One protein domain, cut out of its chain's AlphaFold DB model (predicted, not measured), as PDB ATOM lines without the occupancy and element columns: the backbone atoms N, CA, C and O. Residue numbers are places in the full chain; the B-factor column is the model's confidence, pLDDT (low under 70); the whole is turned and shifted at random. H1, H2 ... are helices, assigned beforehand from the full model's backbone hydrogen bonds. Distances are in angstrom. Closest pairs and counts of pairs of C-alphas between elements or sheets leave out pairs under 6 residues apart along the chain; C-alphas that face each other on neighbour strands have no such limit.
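AT A GLANCE: This is residues 2 to 89 and 102 to 138 of the 158 residues of an uncharacterized protein of Deltaproteobacteria bacterium (UniProt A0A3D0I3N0). A hairpin of two long helices, H3 and H4, makes the core; H1 packs along H4 on one side, and the pair H5 and H6, one after the other along the chain, covers the side away from H1. The short H2 sits at the corner after H1, and residues 27 to 32 stick out as a loop. The 125 printed residues hold six named helices, H1 to H6 in order, and no named strand; the class is all helix. The whole is compact, with a radius of gyration of the C-alphas of 15.1 A and spans of 43 by 31 by 26 A.

IN THESE COORDINATES: The longest helix is H4, residues 57 to 77, 29.9 A from C-alpha 57 at (-0.201, -14.403, 27.472) to C-alpha 77 at (24.285, 2.550, 30.048). H3, residues 34 to 50, and H1, residues 2 to 18, are 24.3 A long each; C-alpha 2 is at (6.498, -15.077, 35.181). H5 holds residues 113 to 124 and measures 16.6 A. H6, residues 127 to 137, is 15.5 A long and ends with C-alpha 137 at (30.287, -8.644, 29.062). H2, residues 20 to 24, is 8.3 A long.

HOW THE PARTS SIT: H3 and H4 are the hubs, touching three helices each, and form a helical hairpin: they touch, closest at the C-alphas of Cys 45 and Ala 60, 4.9 A apart, and run opposite ways at 38 degrees, only just a steep tilt. H1 touches H4 at a shallow tilt of 13 degrees, the same way, with the C-alphas of Glu 6 and Thr 63 closest at 4.6 A. H1, H3 and H4 form an up-and-down bundle, each running against the one before it. H5 touches H3 through H3 residues 43 to 50 alone, at 25 degrees, a shallow tilt, opposite ways; the C-alphas of Thr 50 and Phe 119 are closest, at 5.5 A. H6 touches H4 through H4 residues 71 to 75 alone, with the C-alphas of Cys 75 and Leu 133 closest at 6.3 A. H5 and H6 meet only through their link, and H1 is apart from both. H1 and H2 only just touch, only at the corner, with 3 pairs of C-alphas within 8 A, the closest those of His 16 and Leu 22 at 5.9 A. In H1, H3, H4, H5 and H6 every O i to N i+4 pair is within hydrogen-bond range; in H2 it is 0 of 1, against 2 of 2 O i to N i+3 pairs.

THE WHOLE: The C-alphas farthest apart are those of Phe 19 and Asp 112, at 44.1 A. Residues 90 to 101 are not printed, and C-alphas 89 and 102 are 17.5 A apart across the cut. Of the links printed whole, none is long. The mean pLDDT of the printed part is 88.3; residues 3, 9 and 26 to 32 are under 70.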
ATOM      1  N   LEU A   2       6.213 -16.212  36.101       72.31
ATOM      2  CA  LEU A   2       6.498 -15.077  35.181       72.31
ATOM      3  C   LEU A   2       6.474 -13.683  35.839       72.31
ATOM      4  O   LEU A   2       7.292 -12.833  35.505       72.31
ATOM      5  N   ARG A   3       5.576 -13.457  36.805       68.69
ATOM      6  CA  ARG A   3       5.574 -12.219  37.606       68.69
ATOM      7  C   ARG A   3       6.860 -12.071  38.432       68.69
ATOM      8  O   ARG A   3       7.364 -10.970  38.584       68.69
ATOM      9  N   ASP A   4       7.419 -13.178  38.912       71.62
ATOM     10  CA  ASP A   4       8.683 -13.150  39.657       71.62
ATOM     11  C   ASP A   4       9.848 -12.786  38.725       71.62
ATOM     12  O   ASP A   4      10.719 -12.015  39.104       71.62
ATOM     13  N   TRP A   5       9.821 -13.257  37.470       75.88
ATOM     14  CA  TRP A   5      10.778 -12.844  36.438       75.88
ATOM     15  C   TRP A   5      10.650 -11.368  36.050       75.88
ATOM     16  O   TRP A   5      11.658 -10.737  35.739       75.88
ATOM     17  N   GLU A   6       9.437 -10.813  36.068       71.31
ATOM     18  CA  GLU A   6       9.210  -9.375  35.879       71.31
ATOM     19  C   GLU A   6       9.875  -8.576  37.008       71.31
ATOM     20  O   GLU A   6      10.680  -7.690  36.724       71.31
ATOM     21  N   GLY A   7       9.607  -8.941  38.268       70.88
ATOM     22  CA  GLY A   7      10.226  -8.314  39.440       70.88
ATOM     23  C   GLY A   7      11.749  -8.439  39.432       70.88
ATOM     24  O   GLY A   7      12.447  -7.437  39.534       70.88
ATOM     25  N   TRP A   8      12.271  -9.641  39.183       83.31
ATOM     26  CA  TRP A   8      13.711  -9.877  39.081       83.31
ATOM     27  C   TRP A   8      14.366  -9.059  37.962       83.31
ATOM     28  O   TRP A   8      15.452  -8.520  38.152       83.31
ATOM     29  N   SER A   9      13.716  -8.927  36.800       69.19
ATOM     30  CA  SER A   9      14.252  -8.112  35.699       69.19
ATOM     31  C   SER A   9      14.335  -6.632  36.085       69.19
ATOM     32  O   SER A   9      15.292  -5.959  35.706       69.19
ATOM     33  N   ALA A  10      13.363  -6.137  36.856       74.38
ATOM     34  CA  ALA A  10      13.374  -4.777  37.384       74.38
ATOM     35  C   ALA A  10      14.476  -4.578  38.441       74.38
ATOM     36  O   ALA A  10      15.240  -3.622  38.345       74.38
ATOM     37  N   GLU A  11      14.622  -5.505  39.390       76.50
ATOM     38  CA  GLU A  11      15.683  -5.471  40.413       76.50
ATOM     39  C   GLU A  11      17.087  -5.542  39.794       76.50
ATOM     40  O   GLU A  11      18.009  -4.817  40.190       76.50
ATOM     41  N   LEU A  12      17.255  -6.406  38.786       79.19
ATOM     42  CA  LEU A  12      18.487  -6.527  38.017       79.19
ATOM     43  C   LEU A  12      18.826  -5.190  37.353       79.19
ATOM     44  O   LEU A  12      19.957  -4.717  37.484       79.19
ATOM     45  N   LEU A  13      17.850  -4.585  36.671       77.88
ATOM     46  CA  LEU A  13      18.006  -3.295  36.010       77.88
ATOM     47  C   LEU A  13      18.398  -2.197  37.003       77.88
ATOM     48  O   LEU A  13      19.392  -1.507  36.783       77.88
ATOM     49  N   GLU A  14      17.663  -2.068  38.106       78.50
ATOM     50  CA  GLU A  14      17.916  -1.068  39.146       78.50
ATOM     51  C   GLU A  14      19.345  -1.179  39.693       78.50
ATOM     52  O   GLU A  14      20.074  -0.183  39.775       78.50
ATOM     53  N   SER A  15      19.783  -2.407  39.983       75.94
ATOM     54  CA  SER A  15      21.122  -2.686  40.508       75.94
ATOM     55  C   SER A  15      22.222  -2.321  39.509       75.94
ATOM     56  O   SER A  15      23.226  -1.717  39.882       75.94
ATOM     57  N   HIS A  16      22.046  -2.669  38.234       77.06
ATOM     58  CA  HIS A  16      23.070  -2.488  37.203       77.06
ATOM     59  C   HIS A  16      23.098  -1.064  36.631       77.06
ATOM     60  O   HIS A  16      24.164  -0.601  36.231       77.06
ATOM     61  N   ILE A  17      21.979  -0.333  36.636       76.50
ATOM     62  CA  ILE A  17      21.982   1.116  36.381       76.50
ATOM     63  C   ILE A  17      22.702   1.838  37.520       76.50
ATOM     64  O   ILE A  17      23.547   2.695  37.262       76.50
ATOM     65  N   SER A  18      22.401   1.481  38.772       79.44
ATOM     66  CA  SER A  18      23.017   2.117  39.943       79.44
ATOM     67  C   SER A  18      24.509   1.797  40.059       79.44
ATOM     68  O   SER A  18      25.304   2.654  40.443       79.44
ATOM     69  N   PHE A  19      24.908   0.579  39.675       80.00
ATOM     70  CA  PHE A  19      26.291   0.109  39.721       80.00
ATOM     71  C   PHE A  19      26.686  -0.632  38.430       80.00
ATOM     72  O   PHE A  19      26.805  -1.860  38.432       80.00
ATOM     73  N   PRO A  20      27.000   0.085  37.333       77.75
ATOM     74  CA  PRO A  20      27.297  -0.527  36.028       77.75
ATOM     75  C   PRO A  20      28.485  -1.496  36.014       77.75
ATOM     76  O   PRO A  20      28.613  -2.322  35.114       77.75
ATOM     77  N   GLN A  21      29.361  -1.422  37.019       79.12
ATOM     78  CA  GLN A  21      30.468  -2.364  37.191       79.12
ATOM     79  C   GLN A  21      29.978  -3.796  37.478       79.12
ATOM     80  O   GLN A  21      30.671  -4.753  37.133       79.12
ATOM     81  N   LEU A  22      28.774  -3.962  38.046       79.62
ATOM     82  CA  LEU A  22      28.172  -5.272  38.318       79.62
ATOM     83  C   LEU A  22      27.922  -6.087  37.045       79.62
ATOM     84  O   LEU A  22      28.011  -7.312  37.099       79.62
ATOM     85  N   CYS A  23      27.761  -5.433  35.887       74.69
ATOM     86  CA  CYS A  23      27.629  -6.094  34.583       74.69
ATOM     87  C   CYS A  23      28.763  -7.096  34.293       74.69
ATOM     88  O   CYS A  23      28.556  -8.057  33.552       74.69
ATOM     89  N   PHE A  24      29.956  -6.873  34.858       74.12
ATOM     90  CA  PHE A  24      31.147  -7.698  34.630       74.12
ATOM     91  C   PHE A  24      31.346  -8.800  35.668       74.12
ATOM     92  O   PHE A  24      32.174  -9.691  35.457       74.12
ATOM     93  N   PHE A  25      30.607  -8.771  36.778       71.62
ATOM     94  CA  PHE A  25      30.717  -9.805  37.794       71.62
ATOM     95  C   PHE A  25      30.015 -11.076  37.319       71.62
ATOM     96  O   PHE A  25      28.816 -11.114  37.049       71.62
ATOM     97  N   ARG A  26      30.805 -12.144  37.210       64.00
ATOM     98  CA  ARG A  26      30.313 -13.501  36.984       64.00
ATOM     99  C   ARG A  26      29.999 -14.115  38.343       64.00
ATOM    100  O   ARG A  26      30.806 -14.005  39.265       64.00
ATOM    101  N   SER A  27      28.853 -14.778  38.465       60.59
ATOM    102  CA  SER A  27      28.642 -15.689  39.591       60.59
ATOM    103  C   SER A  27      29.734 -16.771  39.565       60.59
ATOM    104  O   SER A  27      30.240 -17.136  38.501       60.59
ATOM    105  N   GLN A  28      30.119 -17.304  40.724       46.94
ATOM    106  CA  GLN A  28      31.142 -18.359  40.803       46.94
ATOM    107  C   GLN A  28      30.664 -19.723  40.259       46.94
ATOM    108  O   GLN A  28      31.426 -20.688  40.263       46.94
ATOM    109  N   HIS A  29      29.431 -19.820  39.754       52.12
ATOM    110  CA  HIS A  29      28.870 -21.038  39.178       52.12
ATOM    111  C   HIS A  29      28.716 -20.881  37.661       52.12
ATOM    112  O   HIS A  29      27.983 -20.013  37.194       52.12
ATOM    113  N   ASN A  30      29.352 -21.776  36.893       44.91
ATOM    114  CA  ASN A  30      29.393 -21.790  35.417       44.91
ATOM    115  C   ASN A  30      28.016 -21.731  34.710       44.91
ATOM    116  O   ASN A  30      27.973 -21.527  33.501       44.91
ATOM    117  N   ASN A  31      26.907 -21.887  35.443       48.66
ATOM    118  CA  ASN A  31      25.536 -21.918  34.930       48.66
ATOM    119  C   ASN A  31      24.671 -20.693  35.276       48.66
ATOM    120  O   ASN A  31      23.504 -20.670  34.897       48.66
ATOM    121  N   GLN A  32      25.180 -19.682  35.990       60.72
ATOM    122  CA  GLN A  32      24.384 -18.488  36.313       60.72
ATOM    123  C   GLN A  32      24.948 -17.252  35.606       60.72
ATOM    124  O   GLN A  32      25.598 -16.394  36.211       60.72
ATOM    125  N   SER A  33      24.697 -17.183  34.297       83.25
ATOM    126  CA  SER A  33      24.830 -15.950  33.522       83.25
ATOM    127  C   SER A  33      23.512 -15.182  33.590       83.25
ATOM    128  O   SER A  33      22.481 -15.664  33.120       83.25
ATOM    129  N   TRP A  34      23.548 -13.971  34.149       86.44
ATOM    130  CA  TRP A  34      22.378 -13.092  34.191       86.44
ATOM    131  C   TRP A  34      21.920 -12.696  32.779       86.44
ATOM    132  O   TRP A  34      20.720 -12.617  32.536       86.44
ATOM    133  N   VAL A  35      22.852 -12.538  31.825       90.94
ATOM    134  CA  VAL A  35      22.531 -12.297  30.406       90.94
ATOM    135  C   VAL A  35      21.796 -13.495  29.818       90.94
ATOM    136  O   VAL A  35      20.789 -13.322  29.130       90.94
ATOM    137  N   ALA A  36      22.259 -14.714  30.110       90.94
ATOM    138  CA  ALA A  36      21.606 -15.916  29.614       90.94
ATOM    139  C   ALA A  36      20.220 -16.120  30.234       90.94
ATOM    140  O   ALA A  36      19.275 -16.443  29.515       90.94
ATOM    141  N   ALA A  37      20.069 -15.866  31.534       90.56
ATOM    142  CA  ALA A  37      18.778 -15.911  32.214       90.56
ATOM    143  C   ALA A  37      17.797 -14.890  31.618       90.56
ATOM    144  O   ALA A  37      16.696 -15.262  31.214       90.56
ATOM    145  N   LEU A  38      18.216 -13.630  31.467       92.25
ATOM    146  CA  LEU A  38      17.388 -12.565  30.898       92.25
ATOM    147  C   LEU A  38      16.987 -12.862  29.442       92.25
ATOM    148  O   LEU A  38      15.829 -12.683  29.066       92.25
ATOM    149  N   THR A  39      17.916 -13.395  28.642       95.94
ATOM    150  CA  THR A  39      17.633 -13.845  27.267       95.94
ATOM    151  C   THR A  39      16.631 -15.001  27.254       95.94
ATOM    152  O   THR A  39      15.677 -14.975  26.484       95.94
ATOM    153  N   THR A  40      16.781 -15.977  28.154       95.00
ATOM    154  CA  THR A  40      15.850 -17.112  28.274       95.00
ATOM    155  C   THR A  40      14.441 -16.647  28.652       95.00
ATOM    156  O   THR A  40      13.456 -17.151  28.117       95.00
ATOM    157  N   VAL A  41      14.315 -15.654  29.539       95.12
ATOM    158  CA  VAL A  41      13.016 -15.056  29.887       95.12
ATOM    159  C   VAL A  41      12.363 -14.421  28.660       95.12
ATOM    160  O   VAL A  41      11.177 -14.661  28.415       95.12
ATOM    161  N   LEU A  42      13.121 -13.656  27.868       97.75
ATOM    162  CA  LEU A  42      12.633 -13.066  26.618       97.75
ATOM    163  C   LEU A  42      12.165 -14.139  25.630       97.75
ATOM    164  O   LEU A  42      11.070 -14.020  25.084       97.75
ATOM    165  N   ASP A  43      12.946 -15.204  25.465       97.06
ATOM    166  CA  ASP A  43      12.649 -16.335  24.582       97.06
ATOM    167  C   ASP A  43      11.355 -17.051  24.949       97.06
ATOM    168  O   ASP A  43      10.477 -17.254  24.106       97.06
ATOM    169  N   VAL A  44      11.213 -17.393  26.231       95.81
ATOM    170  CA  VAL A  44      10.022 -18.062  26.756       95.81
ATOM    171  C   VAL A  44       8.806 -17.159  26.612       95.81
ATOM    172  O   VAL A  44       7.764 -17.616  26.146       95.81
ATOM    173  N   CYS A  45       8.917 -15.873  26.959       97.69
ATOM    174  CA  CYS A  45       7.797 -14.953  26.788       97.69
ATOM    175  C   CYS A  45       7.417 -14.807  25.312       97.69
ATOM    176  O   CYS A  45       6.232 -14.810  24.988       97.69
ATOM    177  N   CYS A  46       8.402 -14.745  24.415       97.38
ATOM    178  CA  CYS A  46       8.185 -14.673  22.977       97.38
ATOM    179  C   CYS A  46       7.401 -15.893  22.461       97.38
ATOM    180  O   CYS A  46       6.380 -15.726  21.788       97.38
ATOM    181  N   LEU A  47       7.798 -17.108  22.862       96.25
ATOM    182  CA  LEU A  47       7.059 -18.343  22.565       96.25
ATOM    183  C   LEU A  47       5.640 -18.324  23.139       96.25
ATOM    184  O   LEU A  47       4.692 -18.653  22.429       96.25
ATOM    185  N   VAL A  48       5.477 -17.938  24.408       96.94
ATOM    186  CA  VAL A  48       4.169 -17.905  25.080       96.94
ATOM    187  C   VAL A  48       3.210 -16.941  24.385       96.94
ATOM    188  O   VAL A  48       2.039 -17.260  24.215       96.94
ATOM    189  N   ILE A  49       3.697 -15.768  23.979       97.81
ATOM    190  CA  ILE A  49       2.881 -14.735  23.335       97.81
ATOM    191  C   ILE A  49       2.400 -15.196  21.954       97.81
ATOM    192  O   ILE A  49       1.230 -15.004  21.614       97.81
ATOM    193  N   THR A  50       3.293 -15.800  21.171       97.19
ATOM    194  CA  THR A  50       3.089 -15.988  19.726       97.19
ATOM    195  C   THR A  50       2.729 -17.426  19.350       97.19
ATOM    196  O   THR A  50       1.823 -17.636  18.546       97.19
ATOM    197  N   ARG A  51       3.376 -18.427  19.961       95.69
ATOM    198  CA  ARG A  51       3.317 -19.833  19.526       95.69
ATOM    199  C   ARG A  51       2.535 -20.754  20.458       95.69
ATOM    200  O   ARG A  51       2.009 -21.738  19.968       95.69
ATOM    201  N   ILE A  52       2.421 -20.487  21.757       94.81
ATOM    202  CA  ILE A  52       1.719 -21.401  22.684       94.81
ATOM    203  C   ILE A  52       0.219 -21.071  22.737       94.81
ATOM    204  O   ILE A  52      -0.161 -19.924  22.963       94.81
ATOM    205  N   GLU A  53      -0.644 -22.075  22.545       90.62
ATOM    206  CA  GLU A  53      -2.102 -21.877  22.456       90.62
ATOM    207  C   GLU A  53      -2.743 -21.422  23.777       90.62
ATOM    208  O   GLU A  53      -3.472 -20.432  23.770       90.62
ATOM    209  N   ASP A  54      -2.405 -22.059  24.904       87.56
ATOM    210  CA  ASP A  54      -3.018 -21.811  26.226       87.56
ATOM    211  C   ASP A  54      -2.035 -21.212  27.245       87.56
ATOM    212  O   ASP A  54      -2.120 -21.440  28.454       87.56
ATOM    213  N   GLY A  55      -1.037 -20.479  26.756       88.12
ATOM    214  CA  GLY A  55      -0.040 -19.857  27.614       88.12
ATOM    215  C   GLY A  55      -0.603 -18.661  28.403       88.12
ATOM    216  O   GLY A  55      -1.589 -18.046  27.991       88.12
ATOM    217  N   PRO A  56       0.036 -18.253  29.515       93.19
ATOM    218  CA  PRO A  56      -0.344 -17.063  30.284       93.19
ATOM    219  C   PRO A  56       0.054 -15.759  29.557       93.19
ATOM    220  O   PRO A  56       0.904 -14.997  30.026       93.19
ATOM    221  N   VAL A  57      -0.560 -15.497  28.395       95.38
ATOM    222  CA  VAL A  57      -0.201 -14.403  27.472       95.38
ATOM    223  C   VAL A  57      -0.161 -13.024  28.147       95.38
ATOM    224  O   VAL A  57       0.820 -12.313  27.922       95.38
ATOM    225  N   PRO A  58      -1.137 -12.609  28.986       95.12
ATOM    226  CA  PRO A  58      -1.083 -11.287  29.614       95.12
ATOM    227  C   PRO A  58       0.166 -11.092  30.480       95.12
ATOM    228  O   PRO A  58       0.846 -10.076  30.358       95.12
ATOM    229  N   THR A  59       0.512 -12.085  31.305       92.38
ATOM    230  CA  THR A  59       1.713 -12.027  32.147       92.38
ATOM    231  C   THR A  59       2.977 -12.078  31.299       92.38
ATOM    232  O   THR A  59       3.880 -11.282  31.523       92.38
ATOM    233  N   ALA A  60       3.023 -12.933  30.272       96.12
ATOM    234  CA  ALA A  60       4.167 -12.997  29.366       96.12
ATOM    235  C   ALA A  60       4.423 -11.666  28.644       96.12
ATOM    236  O   ALA A  60       5.577 -11.283  28.483       96.12
ATOM    237  N   ARG A  61       3.377 -10.918  28.258       97.00
ATOM    238  CA  ARG A  61       3.531  -9.584  27.648       97.00
ATOM    239  C   ARG A  61       4.156  -8.571  28.610       97.00
ATOM    240  O   ARG A  61       5.021  -7.812  28.181       97.00
ATOM    241  N   LEU A  62       3.748  -8.573  29.880       95.62
ATOM    242  CA  LEU A  62       4.319  -7.694  30.909       95.62
ATOM    243  C   LEU A  62       5.783  -8.050  31.191       95.62
ATOM    244  O   LEU A  62       6.656  -7.189  31.090       95.62
ATOM    245  N   THR A  63       6.067  -9.333  31.436       94.25
ATOM    246  CA  THR A  63       7.430  -9.829  31.662       94.25
ATOM    247  C   THR A  63       8.336  -9.539  30.464       94.25
ATOM    248  O   THR A  63       9.451  -9.060  30.645       94.25
ATOM    249  N   PHE A  64       7.855  -9.757  29.236       97.56
ATOM    250  CA  PHE A  64       8.598  -9.444  28.016       97.56
ATOM    251  C   PHE A  64       8.914  -7.955  27.898       97.56
ATOM    252  O   PHE A  64      10.045  -7.592  27.580       97.56
ATOM    253  N   ALA A  65       7.932  -7.087  28.158       96.25
ATOM    254  CA  ALA A  65       8.136  -5.646  28.108       96.25
ATOM    255  C   ALA A  65       9.209  -5.204  29.113       96.25
ATOM    256  O   ALA A  65      10.130  -4.488  28.724       96.25
ATOM    257  N   MET A  66       9.138  -5.689  30.358       94.50
ATOM    258  CA  MET A  66      10.120  -5.372  31.398       94.50
ATOM    259  C   MET A  66      11.517  -5.905  31.058       94.50
ATOM    260  O   MET A  66      12.482  -5.146  31.062       94.50
ATOM    261  N   ALA A  67      11.634  -7.185  30.693       94.75
ATOM    262  CA  ALA A  67      12.915  -7.794  30.342       94.75
ATOM    263  C   ALA A  67      13.560  -7.114  29.123       94.75
ATOM    264  O   ALA A  67      14.768  -6.877  29.100       94.75
ATOM    265  N   ARG A  68      12.757  -6.740  28.118       97.12
ATOM    266  CA  ARG A  68      13.254  -6.040  26.930       97.12
ATOM    267  C   ARG A  68      13.720  -4.629  27.278       97.12
ATOM    268  O   ARG A  68      14.775  -4.226  26.800       97.12
ATOM    269  N   HIS A  69      12.969  -3.896  28.104       94.81
ATOM    270  CA  HIS A  69      13.415  -2.594  28.610       94.81
ATOM    271  C   HIS A  69      14.734  -2.723  29.369       94.81
ATOM    272  O   HIS A  69      15.667  -1.994  29.053       94.81
ATOM    273  N   ALA A  70      14.862  -3.716  30.255       92.00
ATOM    274  CA  ALA A  70      16.100  -3.948  30.984       92.00
ATOM    275  C   ALA A  70      17.299  -4.154  30.042       92.00
ATOM    276  O   ALA A  70      18.328  -3.504  30.199       92.00
ATOM    277  N   VAL A  71      17.166  -4.996  29.012       95.62
ATOM    278  CA  VAL A  71      18.239  -5.207  28.023       95.62
ATOM    279  C   VAL A  71      18.594  -3.918  27.267       95.62
ATOM    280  O   VAL A  71      19.778  -3.640  27.055       95.62
ATOM    281  N   ILE A  72      17.593  -3.145  26.836       95.88
ATOM    282  CA  ILE A  72      17.799  -1.897  26.085       95.88
ATOM    283  C   ILE A  72      18.506  -0.851  26.952       95.88
ATOM    284  O   ILE A  72      19.491  -0.259  26.507       95.88
ATOM    285  N   ASP A  73      18.060  -0.665  28.190       93.31
ATOM    286  CA  ASP A  73      18.631   0.310  29.118       93.31
ATOM    287  C   ASP A  73      20.058  -0.073  29.523       93.31
ATOM    288  O   ASP A  73      20.946   0.778  29.551       93.31
ATOM    289  N   LEU A  74      20.332  -1.364  29.737       92.75
ATOM    290  CA  LEU A  74      21.692  -1.855  29.976       92.75
ATOM    291  C   LEU A  74      22.612  -1.604  28.780       92.75
ATOM    292  O   LEU A  74      23.764  -1.205  28.959       92.75
ATOM    293  N   CYS A  75      22.111  -1.788  27.556       95.25
ATOM    294  CA  CYS A  75      22.857  -1.409  26.359       95.25
ATOM    295  C   CYS A  75      23.132   0.098  26.333       95.25
ATOM    296  O   CYS A  75      24.264   0.491  26.059       95.25
ATOM    297  N   ALA A  76      22.147   0.937  26.664       93.94
ATOM    298  CA  ALA A  76      22.315   2.388  26.710       93.94
ATOM    299  C   ALA A  76      23.369   2.816  27.746       93.94
ATOM    300  O   ALA A  76      24.293   3.554  27.404       93.94
ATOM    301  N   VAL A  77      23.304   2.290  28.975       91.94
ATOM    302  CA  VAL A  77      24.285   2.550  30.048       91.94
ATOM    303  C   VAL A  77      25.700   2.149  29.634       91.94
ATOM    304  O   VAL A  77      26.668   2.858  29.911       91.94
ATOM    305  N   LEU A  78      25.837   1.025  28.932       91.56
ATOM    306  CA  LEU A  78      27.123   0.527  28.446       91.56
ATOM    307  C   LEU A  78      27.550   1.139  27.099       91.56
ATOM    308  O   LEU A  78      28.581   0.729  26.558       91.56
ATOM    309  N   ASN A  79      26.804   2.121  26.575       94.94
ATOM    310  CA  ASN A  79      27.017   2.770  25.275       94.94
ATOM    311  C   ASN A  79      27.089   1.784  24.093       94.94
ATOM    312  O   ASN A  79      27.888   1.943  23.166       94.94
ATOM    313  N   LEU A  80      26.256   0.747  24.124       96.00
ATOM    314  CA  LEU A  80      26.161  -0.279  23.092       96.00
ATOM    315  C   LEU A  80      25.079   0.069  22.078       96.00
ATOM    316  O   LEU A  80      23.982   0.505  22.421       96.00
ATOM    317  N   ARG A  81      25.380  -0.195  20.807       95.75
ATOM    318  CA  ARG A  81      24.385  -0.195  19.732       95.75
ATOM    319  C   ARG A  81      23.926  -1.634  19.476       95.75
ATOM    320  O   ARG A  81      24.757  -2.536  19.596       95.75
ATOM    321  N   PRO A  82      22.650  -1.858  19.108       95.94
ATOM    322  CA  PRO A  82      22.180  -3.180  18.712       95.94
ATOM    323  C   PRO A  82      23.031  -3.710  17.557       95.94
ATOM    324  O   PRO A  82      23.306  -2.989  16.595       95.94
ATOM    325  N   LEU A  83      23.449  -4.967  17.664       93.94
ATOM    326  CA  LEU A  83      24.330  -5.620  16.704       93.94
ATOM    327  C   LEU A  83      23.634  -6.883  16.188       93.94
ATOM    328  O   LEU A  83      23.304  -7.744  17.001       93.94
ATOM    329  N   PRO A  84      23.401  -7.034  14.874       90.94
ATOM    330  CA  PRO A  84      22.876  -8.283  14.339       90.94
ATOM    331  C   PRO A  84      23.823  -9.450  14.667       90.94
ATOM    332  O   PRO A  84      25.034  -9.318  14.451       90.94
ATOM    333  N   PRO A  85      23.317 -10.579  15.193       88.88
ATOM    334  CA  PRO A  85      24.149 -11.751  15.412       88.88
ATOM    335  C   PRO A  85      24.633 -12.325  14.064       88.88
ATOM    336  O   PRO A  85      23.910 -12.249  13.071       88.88
ATOM    337  N   PRO A  86      25.845 -12.910  14.003       88.38
ATOM    338  CA  PRO A  86      26.429 -13.442  12.767       88.38
ATOM    339  C   PRO A  86      25.687 -14.674  12.240       88.38
ATOM    340  O   PRO A  86      25.811 -15.012  11.067       88.38
ATOM    341  N   ALA A  87      24.931 -15.345  13.107       89.94
ATOM    342  CA  ALA A  87      24.058 -16.454  12.777       89.94
ATOM    343  C   ALA A  87      22.769 -16.344  13.595       89.94
ATOM    344  O   ALA A  87      22.765 -15.814  14.711       89.94
ATOM    345  N   GLU A  88      21.675 -16.869  13.055       90.88
ATOM    346  CA  GLU A  88      20.425 -16.975  13.796       90.88
ATOM    347  C   GLU A  88      20.589 -17.944  14.968       90.88
ATOM    348  O   GLU A  88      21.031 -19.077  14.797       90.88
ATOM    349  N   ARG A  89      20.194 -17.518  16.173       93.44
ATOM    350  CA  ARG A  89      20.261 -18.364  17.378       93.44
ATOM    351  C   ARG A  89      19.257 -19.524  17.366       93.44
ATOM    352  O   ARG A  89      19.422 -20.486  18.107       93.44
ATOM    353  N   LEU A 102       8.937 -29.593  22.760       90.62
ATOM    354  CA  LEU A 102       7.731 -29.023  23.363       90.62
ATOM    355  C   LEU A 102       6.519 -29.944  23.185       90.62
ATOM    356  O   LEU A 102       5.764 -30.154  24.133       90.62
ATOM    357  N   SER A 103       6.388 -30.582  22.019       89.69
ATOM    358  CA  SER A 103       5.337 -31.579  21.768       89.69
ATOM    359  C   SER A 103       5.469 -32.797  22.689       89.69
ATOM    360  O   SER A 103       4.474 -33.260  23.243       89.69
ATOM    361  N   ARG A 104       6.698 -33.289  22.923       90.81
ATOM    362  CA  ARG A 104       6.973 -34.369  23.897       90.81
ATOM    363  C   ARG A 104       6.602 -33.975  25.329       90.81
ATOM    364  O   ARG A 104       6.218 -34.841  26.107       90.81
ATOM    365  N   ALA A 105       6.687 -32.688  25.659       88.81
ATOM    366  CA  ALA A 105       6.257 -32.125  26.938       88.81
ATOM    367  C   ALA A 105       4.753 -31.772  26.985       88.81
ATOM    368  O   ALA A 105       4.319 -31.091  27.910       88.81
ATOM    369  N   ALA A 106       3.961 -32.214  25.998       90.75
ATOM    370  CA  ALA A 106       2.530 -31.933  25.867       90.75
ATOM    371  C   ALA A 106       2.170 -30.433  25.762       90.75
ATOM    372  O   ALA A 106       1.048 -30.033  26.075       90.75
ATOM    373  N   VAL A 107       3.097 -29.594  25.284       91.00
ATOM    374  CA  VAL A 107       2.834 -28.179  24.986       91.00
ATOM    375  C   VAL A 107       2.252 -28.058  23.579       91.00
ATOM    376  O   VAL A 107       2.874 -28.476  22.602       91.00
ATOM    377  N   ARG A 108       1.066 -27.449  23.465       91.69
ATOM    378  CA  ARG A 108       0.415 -27.183  22.176       91.69
ATOM    379  C   ARG A 108       0.982 -25.928  21.521       91.69
ATOM    380  O   ARG A 108       0.955 -24.847  22.115       91.69
ATOM    381  N   LEU A 109       1.474 -26.089  20.294       92.31
ATOM    382  CA  LEU A 109       2.033 -25.012  19.487       92.31
ATOM    383  C   LEU A 109       1.121 -24.688  18.307       92.31
ATOM    384  O   LEU A 109       0.742 -25.577  17.548       92.31
ATOM    385  N   ARG A 110       0.865 -23.399  18.110       93.25
ATOM    386  CA  ARG A 110       0.376 -22.841  16.853       93.25
ATOM    387  C   ARG A 110       1.458 -23.046  15.802       93.25
ATOM    388  O   ARG A 110       2.623 -22.742  16.054       93.25
ATOM    389  N   THR A 111       1.083 -23.564  14.638       89.25
ATOM    390  CA  THR A 111       2.019 -23.855  13.538       89.25
ATOM    391  C   THR A 111       1.722 -23.057  12.275       89.25
ATOM    392  O   THR A 111       2.386 -23.264  11.264       89.25
ATOM    393  N   ASP A 112       0.733 -22.166  12.310       94.00
ATOM    394  CA  ASP A 112       0.390 -21.319  11.176       94.00
ATOM    395  C   ASP A 112       1.515 -20.317  10.857       94.00
ATOM    396  O   ASP A 112       2.351 -19.975  11.701       94.00
ATOM    397  N   GLU A 113       1.538 -19.864   9.606       93.88
ATOM    398  CA  GLU A 113       2.558 -18.945   9.095       93.88
ATOM    399  C   GLU A 113       2.494 -17.574   9.780       93.88
ATOM    400  O   GLU A 113       3.533 -16.960  10.024       93.88
ATOM    401  N   ALA A 114       1.299 -17.112  10.166       95.75
ATOM    402  CA  ALA A 114       1.137 -15.814  10.812       95.75
ATOM    403  C   ALA A 114       1.763 -15.805  12.215       95.75
ATOM    404  O   ALA A 114       2.510 -14.880  12.540       95.75
ATOM    405  N   SER A 115       1.548 -16.849  13.021       94.94
ATOM    406  CA  SER A 115       2.195 -16.961  14.334       94.94
ATOM    407  C   SER A 115       3.709 -17.184  14.237       94.94
ATOM    408  O   SER A 115       4.447 -16.714  15.104       94.94
ATOM    409  N   ALA A 116       4.202 -17.837  13.176       94.12
ATOM    410  CA  ALA A 116       5.640 -17.958  12.916       94.12
ATOM    411  C   ALA A 116       6.268 -16.598  12.556       94.12
ATOM    412  O   ALA A 116       7.322 -16.235  13.083       94.12
ATOM    413  N   ALA A 117       5.593 -15.809  11.717       95.94
ATOM    414  CA  ALA A 117       6.019 -14.457  11.371       95.94
ATOM    415  C   ALA A 117       5.984 -13.510  12.586       95.94
ATOM    416  O   ALA A 117       6.918 -12.731  12.787       95.94
ATOM    417  N   GLU A 118       4.951 -13.600  13.433       97.12
ATOM    418  CA  GLU A 118       4.875 -12.835  14.685       97.12
ATOM    419  C   GLU A 118       6.021 -13.212  15.636       97.12
ATOM    420  O   GLU A 118       6.663 -12.327  16.203       97.12
ATOM    421  N   PHE A 119       6.334 -14.505  15.760       96.94
ATOM    422  CA  PHE A 119       7.455 -14.995  16.563       96.94
ATOM    423  C   PHE A 119       8.799 -14.433  16.082       96.94
ATOM    424  O   PHE A 119       9.562 -13.884  16.881       96.94
ATOM    425  N   ALA A 120       9.073 -14.485  14.776       95.88
ATOM    426  CA  ALA A 120      10.286 -13.908  14.195       95.88
ATOM    427  C   ALA A 120      10.370 -12.384  14.412       95.88
ATOM    428  O   ALA A 120      11.410 -11.867  14.826       95.88
ATOM    429  N   SER A 121       9.260 -11.670  14.198       97.06
ATOM    430  CA  SER A 121       9.169 -10.219  14.401       97.06
ATOM    431  C   SER A 121       9.432  -9.825  15.856       97.06
ATOM    432  O   SER A 121      10.226  -8.925  16.133       97.06
ATOM    433  N   LEU A 122       8.837 -10.547  16.809       97.81
ATOM    434  CA  LEU A 122       9.011 -10.271  18.230       97.81
ATOM    435  C   LEU A 122      10.461 -10.519  18.677       97.81
ATOM    436  O   LEU A 122      11.016  -9.703  19.420       97.81
ATOM    437  N   ARG A 123      11.110 -11.570  18.156       97.56
ATOM    438  CA  ARG A 123      12.543 -11.847  18.373       97.56
ATOM    439  C   ARG A 123      13.458 -10.749  17.847       97.56
ATOM    440  O   ARG A 123      14.391 -10.341  18.543       97.56
ATOM    441  N   ALA A 124      13.156 -10.199  16.675       96.94
ATOM    442  CA  ALA A 124      13.928  -9.104  16.091       96.94
ATOM    443  C   ALA A 124      13.976  -7.848  16.987       96.94
ATOM    444  O   ALA A 124      14.902  -7.048  16.868       96.94
ATOM    445  N   THR A 125      13.028  -7.689  17.923       97.69
ATOM    446  CA  THR A 125      13.002  -6.545  18.851       97.69
ATOM    447  C   THR A 125      14.029  -6.619  19.983       97.69
ATOM    448  O   THR A 125      14.292  -5.591  20.606       97.69
ATOM    449  N   TYR A 126      14.610  -7.791  20.268       97.75
ATOM    450  CA  TYR A 126      15.552  -7.956  21.385       97.75
ATOM    451  C   TYR A 126      16.857  -8.677  21.025       97.75
ATOM    452  O   TYR A 126      17.880  -8.360  21.631       97.75
ATOM    453  N   GLU A 127      16.864  -9.588  20.042       97.62
ATOM    454  CA  GLU A 127      18.048 -10.392  19.674       97.62
ATOM    455  C   GLU A 127      19.306  -9.538  19.395       97.62
ATOM    456  O   GLU A 127      20.370  -9.853  19.936       97.62
ATOM    457  N   PRO A 128      19.229  -8.407  18.658       97.94
ATOM    458  CA  PRO A 128      20.409  -7.571  18.428       97.94
ATOM    459  C   PRO A 128      20.976  -6.919  19.696       97.94
ATOM    460  O   PRO A 128      22.176  -6.645  19.780       97.94
ATOM    461  N   TYR A 129      20.122  -6.645  20.685       97.81
ATOM    462  CA  TYR A 129      20.537  -6.024  21.940       97.81
ATOM    463  C   TYR A 129      21.168  -7.048  22.882       97.81
ATOM    464  O   TYR A 129      22.257  -6.807  23.399       97.81
ATOM    465  N   VAL A 130      20.539  -8.219  23.055       97.00
ATOM    466  CA  VAL A 130      21.126  -9.291  23.879       97.00
ATOM    467  C   VAL A 130      22.454  -9.771  23.295       97.00
ATOM    468  O   VAL A 130      23.381 -10.035  24.056       97.00
ATOM    469  N   TYR A 131      22.604  -9.799  21.965       97.44
ATOM    470  CA  TYR A 131      23.874 -10.136  21.319       97.44
ATOM    471  C   TYR A 131      24.969  -9.094  21.589       97.44
ATOM    472  O   TYR A 131      26.077  -9.452  21.998       97.44
ATOM    473  N   ALA A 132      24.661  -7.803  21.423       96.81
ATOM    474  CA  ALA A 132      25.597  -6.725  21.746       96.81
ATOM    475  C   ALA A 132      26.034  -6.774  23.221       96.81
ATOM    476  O   ALA A 132      27.225  -6.670  23.524       96.81
ATOM    477  N   LEU A 133      25.078  -6.995  24.127       94.75
ATOM    478  CA  LEU A 133      25.315  -7.103  25.563       94.75
ATOM    479  C   LEU A 133      26.190  -8.315  25.907       94.75
ATOM    480  O   LEU A 133      27.215  -8.153  26.566       94.75
ATOM    481  N   SER A 134      25.841  -9.497  25.387       94.44
ATOM    482  CA  SER A 134      26.607 -10.748  25.505       94.44
ATOM    483  C   SER A 134      28.074 -10.557  25.126       94.44
ATOM    484  O   SER A 134      28.971 -10.915  25.893       94.44
ATOM    485  N   ASN A 135      28.334  -9.921  23.979       93.94
ATOM    486  CA  ASN A 135      29.695  -9.630  23.530       93.94
ATOM    487  C   ASN A 135      30.417  -8.656  24.463       93.94
ATOM    488  O   ASN A 135      31.592  -8.854  24.775       93.94
ATOM    489  N   ARG A 136      29.722  -7.617  24.940       93.62
ATOM    490  CA  ARG A 136      30.319  -6.594  25.805       93.62
ATOM    491  C   ARG A 136      30.773  -7.142  27.155       93.62
ATOM    492  O   ARG A 136      31.806  -6.692  27.659       93.62
ATOM    493  N   VAL A 137      29.996  -8.051  27.743       90.00
ATOM    494  CA  VAL A 137      30.287  -8.644  29.062       90.00
ATOM    495  C   VAL A 137      30.921 -10.036  28.968       90.00
ATOM    496  O   VAL A 137      31.208 -10.658  29.989       90.00
ATOM    497  N   MET A 138      31.184 -10.516  27.747       90.56
ATOM    498  CA  MET A 138      31.776 -11.825  27.459       90.56
ATOM    499  C   MET A 138      31.025 -12.972  28.156       90.56
ATOM    500  O   MET A 138      31.641 -13.820  28.807       90.56
TER     501      MET A 138